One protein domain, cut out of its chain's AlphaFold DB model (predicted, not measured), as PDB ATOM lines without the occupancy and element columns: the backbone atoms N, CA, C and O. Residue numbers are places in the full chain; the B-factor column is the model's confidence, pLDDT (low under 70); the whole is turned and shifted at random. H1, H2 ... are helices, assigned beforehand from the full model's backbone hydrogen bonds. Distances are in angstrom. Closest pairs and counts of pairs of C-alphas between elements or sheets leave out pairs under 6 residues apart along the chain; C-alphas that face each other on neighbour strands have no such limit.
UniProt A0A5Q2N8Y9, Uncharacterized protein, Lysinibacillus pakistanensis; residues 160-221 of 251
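What this domain is: This is residues 160 to 221 of the 251 residues of an uncharacterized protein of Lysinibacillus pakistanensis (UniProt A0A5Q2N8Y9). One long helix, H3, makes the length of a rod; the short helices H1 and H2 sit near its first end, H1 packing on it at a slant, and the unnamed stretch 205 to 221 folds back from its last end, with residues 209 to 215 sticking out. The printed part has 62 residues, with three named helices in the order H1, H2, H3 and no named strand: all helix. It is loose, with a radius of gyration of the C-alphas of 14.9 A, and spans 44 by 19 by 13 A.

Where its parts are: H1, residues 160 to 168, begins at C-alpha 160 (5.966, -27.394, -26.713) and is 11.8 A long. H2 is residues 172 to 175. H3, residues 180 to 204, is 36.2 A long and ends at C-alpha 204 (11.728, -33.939, 2.262).

How they stand to each other: H1 and H2 only just touch, with 3 pairs of C-alphas within 8 A, the closest His 165 and Tyr 172 at 6.9 A. H1 touches H3 with H3's residues 183 to 190 alone; the closest C-alphas, of Tyr 164 and Leu 187, are 6.5 A apart. Their tilt is steep, 57 degrees, the same way. H2 and H3 are close but not clearly touching, the closest C-alphas being Ile 175 and Phe 183, 7.6 A. Every O i to N i+4 pair is within hydrogen-bond range in H1 and H3; H2 is too short for one.

The domain as a whole: The C-alphas farthest apart, of His 173 and Lys 211, are 45.6 A apart. The printed part has no cut, and both links are tight. Residues 211 to 215 are under pLDDT 70.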
ATOM      1  N   GLN A 160       6.547 -28.245 -27.749       96.31
ATOM      2  CA  GLN A 160       5.966 -27.394 -26.713       96.31
ATOM      3  C   GLN A 160       4.443 -27.559 -26.638       96.31
ATOM      4  O   GLN A 160       3.905 -27.660 -25.536       96.31
ATOM      5  N   ILE A 161       3.743 -27.629 -27.778       97.94
ATOM      6  CA  ILE A 161       2.288 -27.859 -27.831       97.94
ATOM      7  C   ILE A 161       1.948 -29.222 -27.223       97.94
ATOM      8  O   ILE A 161       1.043 -29.320 -26.390       97.94
ATOM      9  N   ILE A 162       2.707 -30.263 -27.576       98.06
ATOM     10  CA  ILE A 162       2.544 -31.609 -27.014       98.06
ATOM     11  C   ILE A 162       2.810 -31.604 -25.503       98.06
ATOM     12  O   ILE A 162       2.020 -32.154 -24.739       98.06
ATOM     13  N   ALA A 163       3.881 -30.951 -25.046       96.56
ATOM     14  CA  ALA A 163       4.199 -30.849 -23.624       96.56
ATOM     15  C   ALA A 163       3.093 -30.122 -22.843       96.56
ATOM     16  O   ALA A 163       2.691 -30.582 -21.772       96.56
ATOM     17  N   TYR A 164       2.559 -29.029 -23.400       97.50
ATOM     18  CA  TYR A 164       1.441 -28.296 -22.814       97.50
ATOM     19  C   TYR A 164       0.197 -29.176 -22.701       97.50
ATOM     20  O   TYR A 164      -0.414 -29.227 -21.634       97.50
ATOM     21  N   HIS A 165      -0.155 -29.905 -23.766       97.81
ATOM     22  CA  HIS A 165      -1.252 -30.873 -23.762       97.81
ATOM     23  C   HIS A 165      -1.070 -31.916 -22.651       97.81
ATOM     24  O   HIS A 165      -1.934 -32.053 -21.787       97.81
ATOM     25  N   CYS A 166       0.088 -32.580 -22.604       97.12
ATOM     26  CA  CYS A 166       0.388 -33.611 -21.612       97.12
ATOM     27  C   CYS A 166       0.335 -33.089 -20.170       97.12
ATOM     28  O   CYS A 166      -0.118 -33.800 -19.275       97.12
ATOM     29  N   LYS A 167       0.809 -31.861 -19.923       95.56
ATOM     30  CA  LYS A 167       0.890 -31.298 -18.569       95.56
ATOM     31  C   LYS A 167      -0.417 -30.659 -18.099       95.56
ATOM     32  O   LYS A 167      -0.713 -30.725 -16.908       95.56
ATOM     33  N   SER A 168      -1.177 -30.033 -18.998       96.31
ATOM     34  CA  SER A 168      -2.440 -29.357 -18.669       96.31
ATOM     35  C   SER A 168      -3.669 -30.261 -18.759       96.31
ATOM     36  O   SER A 168      -4.660 -29.994 -18.084       96.31
ATOM     37  N   GLY A 169      -3.624 -31.297 -19.601       97.19
ATOM     38  CA  GLY A 169      -4.785 -32.107 -19.968       97.19
ATOM     39  C   GLY A 169      -5.744 -31.431 -20.958       97.19
ATOM     40  O   GLY A 169      -6.773 -32.018 -21.284       97.19
ATOM     41  N   LEU A 170      -5.437 -30.221 -21.446       97.94
ATOM     42  CA  LEU A 170      -6.300 -29.498 -22.385       97.94
ATOM     43  C   LEU A 170      -6.243 -30.128 -23.783       97.94
ATOM     44  O   LEU A 170      -5.147 -30.415 -24.267       97.94
ATOM     45  N   PRO A 171      -7.380 -30.325 -24.471       98.31
ATOM     46  CA  PRO A 171      -7.379 -30.863 -25.826       98.31
ATOM     47  C   PRO A 171      -6.799 -29.855 -26.832       98.31
ATOM     48  O   PRO A 171      -6.890 -28.642 -26.639       98.31
ATOM     49  N   TYR A 172      -6.245 -30.342 -27.948       98.44
ATOM     50  CA  TYR A 172      -5.571 -29.490 -28.942       98.44
ATOM     51  C   TYR A 172      -6.437 -28.339 -29.471       98.44
ATOM     52  O   TYR A 172      -5.947 -27.221 -29.590       98.44
ATOM     53  N   HIS A 173      -7.732 -28.570 -29.701       98.06
ATOM     54  CA  HIS A 173      -8.643 -27.525 -30.177       98.06
ATOM     55  C   HIS A 173      -8.856 -26.392 -29.158       98.06
ATOM     56  O   HIS A 173      -9.199 -25.283 -29.553       98.06
ATOM     57  N   GLU A 174      -8.658 -26.634 -27.857       98.25
ATOM     58  CA  GLU A 174      -8.649 -25.571 -26.845       98.25
ATOM     59  C   GLU A 174      -7.298 -24.850 -26.812       98.25
ATOM     60  O   GLU A 174      -7.266 -23.622 -26.716       98.25
ATOM     61  N   ILE A 175      -6.190 -25.587 -26.969       98.44
ATOM     62  CA  ILE A 175      -4.836 -25.014 -27.058       98.44
ATOM     63  C   ILE A 175      -4.738 -24.051 -28.245       98.44
ATOM     64  O   ILE A 175      -4.229 -22.945 -28.088       98.44
ATOM     65  N   GLU A 176      -5.305 -24.412 -29.397       98.19
ATOM     66  CA  GLU A 176      -5.415 -23.556 -30.586       98.19
ATOM     67  C   GLU A 176      -6.065 -22.193 -30.304       98.19
ATOM     68  O   GLU A 176      -5.747 -21.204 -30.968       98.19
ATOM     69  N   GLN A 177      -6.978 -22.121 -29.328       98.25
ATOM     70  CA  GLN A 177      -7.684 -20.889 -28.969       98.25
ATOM     71  C   GLN A 177      -6.935 -20.021 -27.961       98.25
ATOM     72  O   GLN A 177      -7.300 -18.847 -27.809       98.25
ATOM     73  N   LEU A 178      -5.910 -20.560 -27.295       98.38
ATOM     74  CA  LEU A 178      -5.050 -19.788 -26.408       98.38
ATOM     75  C   LEU A 178      -4.304 -18.725 -27.205       98.38
ATOM     76  O   LEU A 178      -3.915 -18.936 -28.355       98.38
ATOM     77  N   THR A 179      -4.069 -17.578 -26.578       98.38
ATOM     78  CA  THR A 179      -3.135 -16.600 -27.133       98.38
ATOM     79  C   THR A 179      -1.699 -17.084 -26.977       98.38
ATOM     80  O   THR A 179      -1.394 -17.821 -26.036       98.38
ATOM     81  N   LEU A 180      -0.788 -16.604 -27.830       97.56
ATOM     82  CA  LEU A 180       0.650 -16.874 -27.690       97.56
ATOM     83  C   LEU A 180       1.144 -16.543 -26.274       97.56
ATOM     84  O   LEU A 180       1.879 -17.315 -25.661       97.56
ATOM     85  N   TYR A 181       0.666 -15.432 -25.706       96.19
ATOM     86  CA  TYR A 181       0.967 -15.056 -24.328       96.19
ATOM     87  C   TYR A 181       0.516 -16.112 -23.311       96.19
ATOM     88  O   TYR A 181       1.293 -16.493 -22.437       96.19
ATOM     89  N   GLN A 182      -0.736 -16.574 -23.400       97.50
ATOM     90  CA  GLN A 182      -1.294 -17.558 -22.470       97.50
ATOM     91  C   GLN A 182      -0.558 -18.895 -22.550       97.50
ATOM     92  O   GLN A 182      -0.239 -19.476 -21.512       97.50
ATOM     93  N   PHE A 183      -0.260 -19.347 -23.764       98.06
ATOM     94  CA  PHE A 183       0.470 -20.583 -24.007       98.06
ATOM     95  C   PHE A 183       1.870 -20.540 -23.379       98.06
ATOM     96  O   PHE A 183       2.178 -21.330 -22.484       98.06
ATOM     97  N   HIS A 184       2.684 -19.549 -23.754       95.12
ATOM     98  CA  HIS A 184       4.070 -19.431 -23.289       95.12
ATOM     99  C   HIS A 184       4.169 -19.140 -21.789       95.12
ATOM    100  O   HIS A 184       4.961 -19.766 -21.086       95.12
ATOM    101  N   LYS A 185       3.337 -18.238 -21.247       94.00
ATOM    102  CA  LYS A 185       3.308 -17.999 -19.790       94.00
ATOM    103  C   LYS A 185       2.805 -19.211 -19.014       94.00
ATOM    104  O   LYS A 185       3.269 -19.439 -17.897       94.00
ATOM    105  N   GLY A 186       1.896 -19.991 -19.596       95.31
ATOM    106  CA  GLY A 186       1.460 -21.260 -19.032       95.31
ATOM    107  C   GLY A 186       2.604 -22.272 -18.957       95.31
ATOM    108  O   GLY A 186       2.829 -22.819 -17.881       95.31
ATOM    109  N   LEU A 187       3.380 -22.448 -20.035       94.69
ATOM    110  CA  LEU A 187       4.571 -23.311 -20.036       94.69
ATOM    111  C   LEU A 187       5.585 -22.899 -18.967       94.69
ATOM    112  O   LEU A 187       6.005 -23.741 -18.179       94.69
ATOM    113  N   ILE A 188       5.920 -21.608 -18.887       91.88
ATOM    114  CA  ILE A 188       6.860 -21.083 -17.883       91.88
ATOM    115  C   ILE A 188       6.378 -21.402 -16.461       91.88
ATOM    116  O   ILE A 188       7.158 -21.831 -15.612       91.88
ATOM    117  N   ARG A 189       5.079 -21.232 -16.182       94.44
ATOM    118  CA  ARG A 189       4.525 -21.559 -14.863       94.44
ATOM    119  C   ARG A 189       4.539 -23.065 -14.594       94.44
ATOM    120  O   ARG A 189       4.843 -23.456 -13.472       94.44
ATOM    121  N   MET A 190       4.229 -23.897 -15.588       94.31
ATOM    122  CA  MET A 190       4.270 -25.358 -15.456       94.31
ATOM    123  C   MET A 190       5.684 -25.871 -15.174       94.31
ATOM    124  O   MET A 190       5.847 -26.734 -14.313       94.31
ATOM    125  N   ASP A 191       6.692 -25.332 -15.857       90.19
ATOM    126  CA  ASP A 191       8.101 -25.656 -15.619       90.19
ATOM    127  C   ASP A 191       8.533 -25.261 -14.200       90.19
ATOM    128  O   ASP A 191       9.105 -26.064 -13.456       90.19
ATOM    129  N   TYR A 192       8.140 -24.061 -13.764       90.00
ATOM    130  CA  TYR A 192       8.388 -23.601 -12.403       90.00
ATOM    131  C   TYR A 192       7.706 -24.485 -11.347       90.00
ATOM    132  O   TYR A 192       8.307 -24.777 -10.314       90.00
ATOM    133  N   MET A 193       6.477 -24.952 -11.598       91.00
ATOM    134  CA  MET A 193       5.778 -25.903 -10.722       91.00
ATOM    135  C   MET A 193       6.550 -27.219 -10.596       91.00
ATOM    136  O   MET A 193       6.824 -27.656  -9.484       91.00
ATOM    137  N   VAL A 194       6.953 -27.817 -11.723       89.19
ATOM    138  CA  VAL A 194       7.719 -29.076 -11.739       89.19
ATOM    139  C   VAL A 194       9.048 -28.920 -10.999       89.19
ATOM    140  O   VAL A 194       9.406 -29.771 -10.186       89.19
ATOM    141  N   SER A 195       9.751 -27.815 -11.237       86.50
ATOM    142  CA  SER A 195      11.016 -27.510 -10.570       86.50
ATOM    143  C   SER A 195      10.833 -27.306  -9.065       86.50
ATOM    144  O   SER A 195      11.602 -27.843  -8.270       86.50
ATOM    145  N   SER A 196       9.783 -26.584  -8.659       86.81
ATOM    146  CA  SER A 196       9.446 -26.366  -7.246       86.81
ATOM    147  C   SER A 196       9.147 -27.688  -6.535       86.81
ATOM    148  O   SER A 196       9.701 -27.943  -5.467       86.81
ATOM    149  N   ASP A 197       8.341 -28.559  -7.148       87.12
ATOM    150  CA  ASP A 197       8.001 -29.872  -6.593       87.12
ATOM    151  C   ASP A 197       9.239 -30.765  -6.453       87.12
ATOM    152  O   ASP A 197       9.423 -31.425  -5.430       87.12
ATOM    153  N   ALA A 198      10.125 -30.776  -7.455       85.31
ATOM    154  CA  ALA A 198      11.375 -31.533  -7.400       85.31
ATOM    155  C   ALA A 198      12.272 -31.063  -6.243       85.31
ATOM    156  O   ALA A 198      12.797 -31.888  -5.490       85.31
ATOM    157  N   ILE A 199      12.399 -29.746  -6.064       85.44
ATOM    158  CA  ILE A 199      13.180 -29.142  -4.982       85.44
ATOM    159  C   ILE A 199      12.592 -29.489  -3.608       85.44
ATOM    160  O   ILE A 199      13.325 -29.893  -2.703       85.44
ATOM    161  N   LEU A 200      11.274 -29.360  -3.443       85.06
ATOM    162  CA  LEU A 200      10.603 -29.679  -2.181       85.06
ATOM    163  C   LEU A 200      10.734 -31.167  -1.840       85.06
ATOM    164  O   LEU A 200      11.038 -31.504  -0.697       85.06
ATOM    165  N   ASN A 201      10.605 -32.057  -2.825       85.56
ATOM    166  CA  ASN A 201      10.811 -33.490  -2.624       85.56
ATOM    167  C   ASN A 201      12.254 -33.827  -2.228       85.56
ATOM    168  O   ASN A 201      12.457 -34.635  -1.323       85.56
ATOM    169  N   ALA A 202      13.252 -33.187  -2.844       83.19
ATOM    170  CA  ALA A 202      14.658 -33.351  -2.466       83.19
ATOM    171  C   ALA A 202      14.938 -32.871  -1.031       83.19
ATOM    172  O   ALA A 202      15.772 -33.439  -0.326       83.19
ATOM    173  N   ARG A 203      14.210 -31.848  -0.568       81.00
ATOM    174  CA  ARG A 203      14.250 -31.424   0.834       81.00
ATOM    175  C   ARG A 203      13.628 -32.470   1.753       81.00
ATOM    176  O   ARG A 203      14.236 -32.839   2.752       81.00
ATOM    177  N   TYR A 204      12.428 -32.955   1.431       84.56
ATOM    178  CA  TYR A 204      11.728 -33.939   2.262       84.56
ATOM    179  C   TYR A 204      12.469 -35.276   2.357       84.56
ATOM    180  O   TYR A 204      12.374 -35.948   3.380       84.56
ATOM    181  N   SER A 205      13.244 -35.642   1.334       87.88
ATOM    182  CA  SER A 205      14.118 -36.818   1.360       87.88
ATOM    183  C   SER A 205      15.438 -36.604   2.113       87.88
ATOM    184  O   SER A 205      16.212 -37.550   2.245       87.88
ATOM    185  N   GLY A 206      15.716 -35.387   2.598       83.44
ATOM    186  CA  GLY A 206      16.960 -35.035   3.284       83.44
ATOM    187  C   GLY A 206      18.173 -34.870   2.360       83.44
ATOM    188  O   GLY A 206      19.297 -34.800   2.845       83.44
ATOM    189  N   MET A 207      17.980 -34.816   1.036       80.38
ATOM    190  CA  MET A 207      19.069 -34.612   0.068       80.38
ATOM    191  C   MET A 207      19.520 -33.148  -0.024       80.38
ATOM    192  O   MET A 207      20.653 -32.883  -0.422       80.38
ATOM    193  N   VAL A 208      18.638 -32.199   0.313       79.25
ATOM    194  CA  VAL A 208      18.907 -30.754   0.284       79.25
ATOM    195  C   VAL A 208      18.422 -30.109   1.581       79.25
ATOM    196  O   VAL A 208      17.263 -30.260   1.961       79.25
ATOM    197  N   GLU A 209      19.289 -29.332   2.228       73.56
ATOM    198  CA  GLU A 209      18.931 -28.486   3.370       73.56
ATOM    199  C   GLU A 209      18.925 -27.012   2.950       73.56
ATOM    200  O   GLU A 209      19.884 -26.518   2.353       73.56
ATOM    201  N   PHE A 210      17.844 -26.303   3.273       71.69
ATOM    202  CA  PHE A 210      17.741 -24.857   3.070       71.69
ATOM    203  C   PHE A 210      18.176 -24.122   4.328       71.69
ATOM    204  O   PHE A 210      17.816 -24.529   5.435       71.69
ATOM    205  N   LYS A 211      18.928 -23.030   4.163       67.25
ATOM    206  CA  LYS A 211      19.435 -22.251   5.301       67.25
ATOM    207  C   LYS A 211      18.339 -21.394   5.927       67.25
ATOM    208  O   LYS A 211      18.400 -21.139   7.124       67.25
ATOM    209  N   ASN A 212      17.339 -20.985   5.139       69.75
ATOM    210  CA  ASN A 212      16.215 -20.164   5.585       69.75
ATOM    211  C   ASN A 212      14.883 -20.644   4.987       69.75
ATOM    212  O   ASN A 212      14.830 -21.089   3.843       69.75
ATOM    213  N   GLU A 213      13.776 -20.463   5.712       61.75
ATOM    214  CA  GLU A 213      12.426 -20.791   5.215       61.75
ATOM    215  C   GLU A 213      11.994 -19.929   4.015       61.75
ATOM    216  O   GLU A 213      11.196 -20.370   3.193       61.75
ATOM    217  N   HIS A 214      12.565 -18.729   3.864       62.16
ATOM    218  CA  HIS A 214      12.326 -17.841   2.720       62.16
ATOM    219  C   HIS A 214      12.933 -18.340   1.396       62.16
ATOM    220  O   HIS A 214      12.634 -17.778   0.347       62.16
ATOM    221  N   GLU A 215      13.767 -19.384   1.425       67.44
ATOM    222  CA  GLU A 215      14.362 -19.999   0.228       67.44
ATOM    223  C   GLU A 215      13.455 -21.081  -0.382       67.44
ATOM    224  O   GLU A 215      13.787 -21.660  -1.417       67.44
ATOM    225  N   LEU A 216      12.308 -21.368   0.245       73.19
ATOM    226  CA  LEU A 216      11.399 -22.399  -0.236       73.19
ATOM    227  C   LEU A 216      10.660 -21.927  -1.493       73.19
ATOM    228  O   LEU A 216       9.918 -20.939  -1.437       73.19
ATOM    229  N   PRO A 217      10.805 -22.641  -2.623       81.31
ATOM    230  CA  PRO A 217      10.053 -22.312  -3.817       81.31
ATOM    231  C   PRO A 217       8.570 -22.592  -3.567       81.31
ATOM    232  O   PRO A 217       8.189 -23.625  -3.014       81.31
ATOM    233  N   HIS A 218       7.721 -21.659  -3.984       83.75
ATOM    234  CA  HIS A 218       6.275 -21.796  -3.899       83.75
ATOM    235  C   HIS A 218       5.692 -21.517  -5.271       83.75
ATOM    236  O   HIS A 218       5.985 -20.486  -5.859       83.75
ATOM    237  N   TRP A 219       4.831 -22.393  -5.780       83.31
ATOM    238  CA  TRP A 219       4.395 -22.349  -7.177       83.31
ATOM    239  C   TRP A 219       3.667 -21.058  -7.606       83.31
ATOM    240  O   TRP A 219       3.593 -20.797  -8.805       83.31
ATOM    241  N   LEU A 220       3.165 -20.240  -6.667       86.62
ATOM    242  CA  LEU A 220       2.606 -18.894  -6.922       86.62
ATOM    243  C   LEU A 220       3.612 -17.741  -6.771       86.62
ATOM    244  O   LEU A 220       3.240 -16.583  -6.955       86.62
ATOM    245  N   SER A 221       4.865 -18.025  -6.431       87.31
ATOM    246  CA  SER A 221       5.909 -17.012  -6.313       87.31
ATOM    247  C   SER A 221       6.133 -16.283  -7.636       87.31
ATOM    248  O   SER A 221       5.829 -16.782  -8.732       87.31
TER     249      SER A 221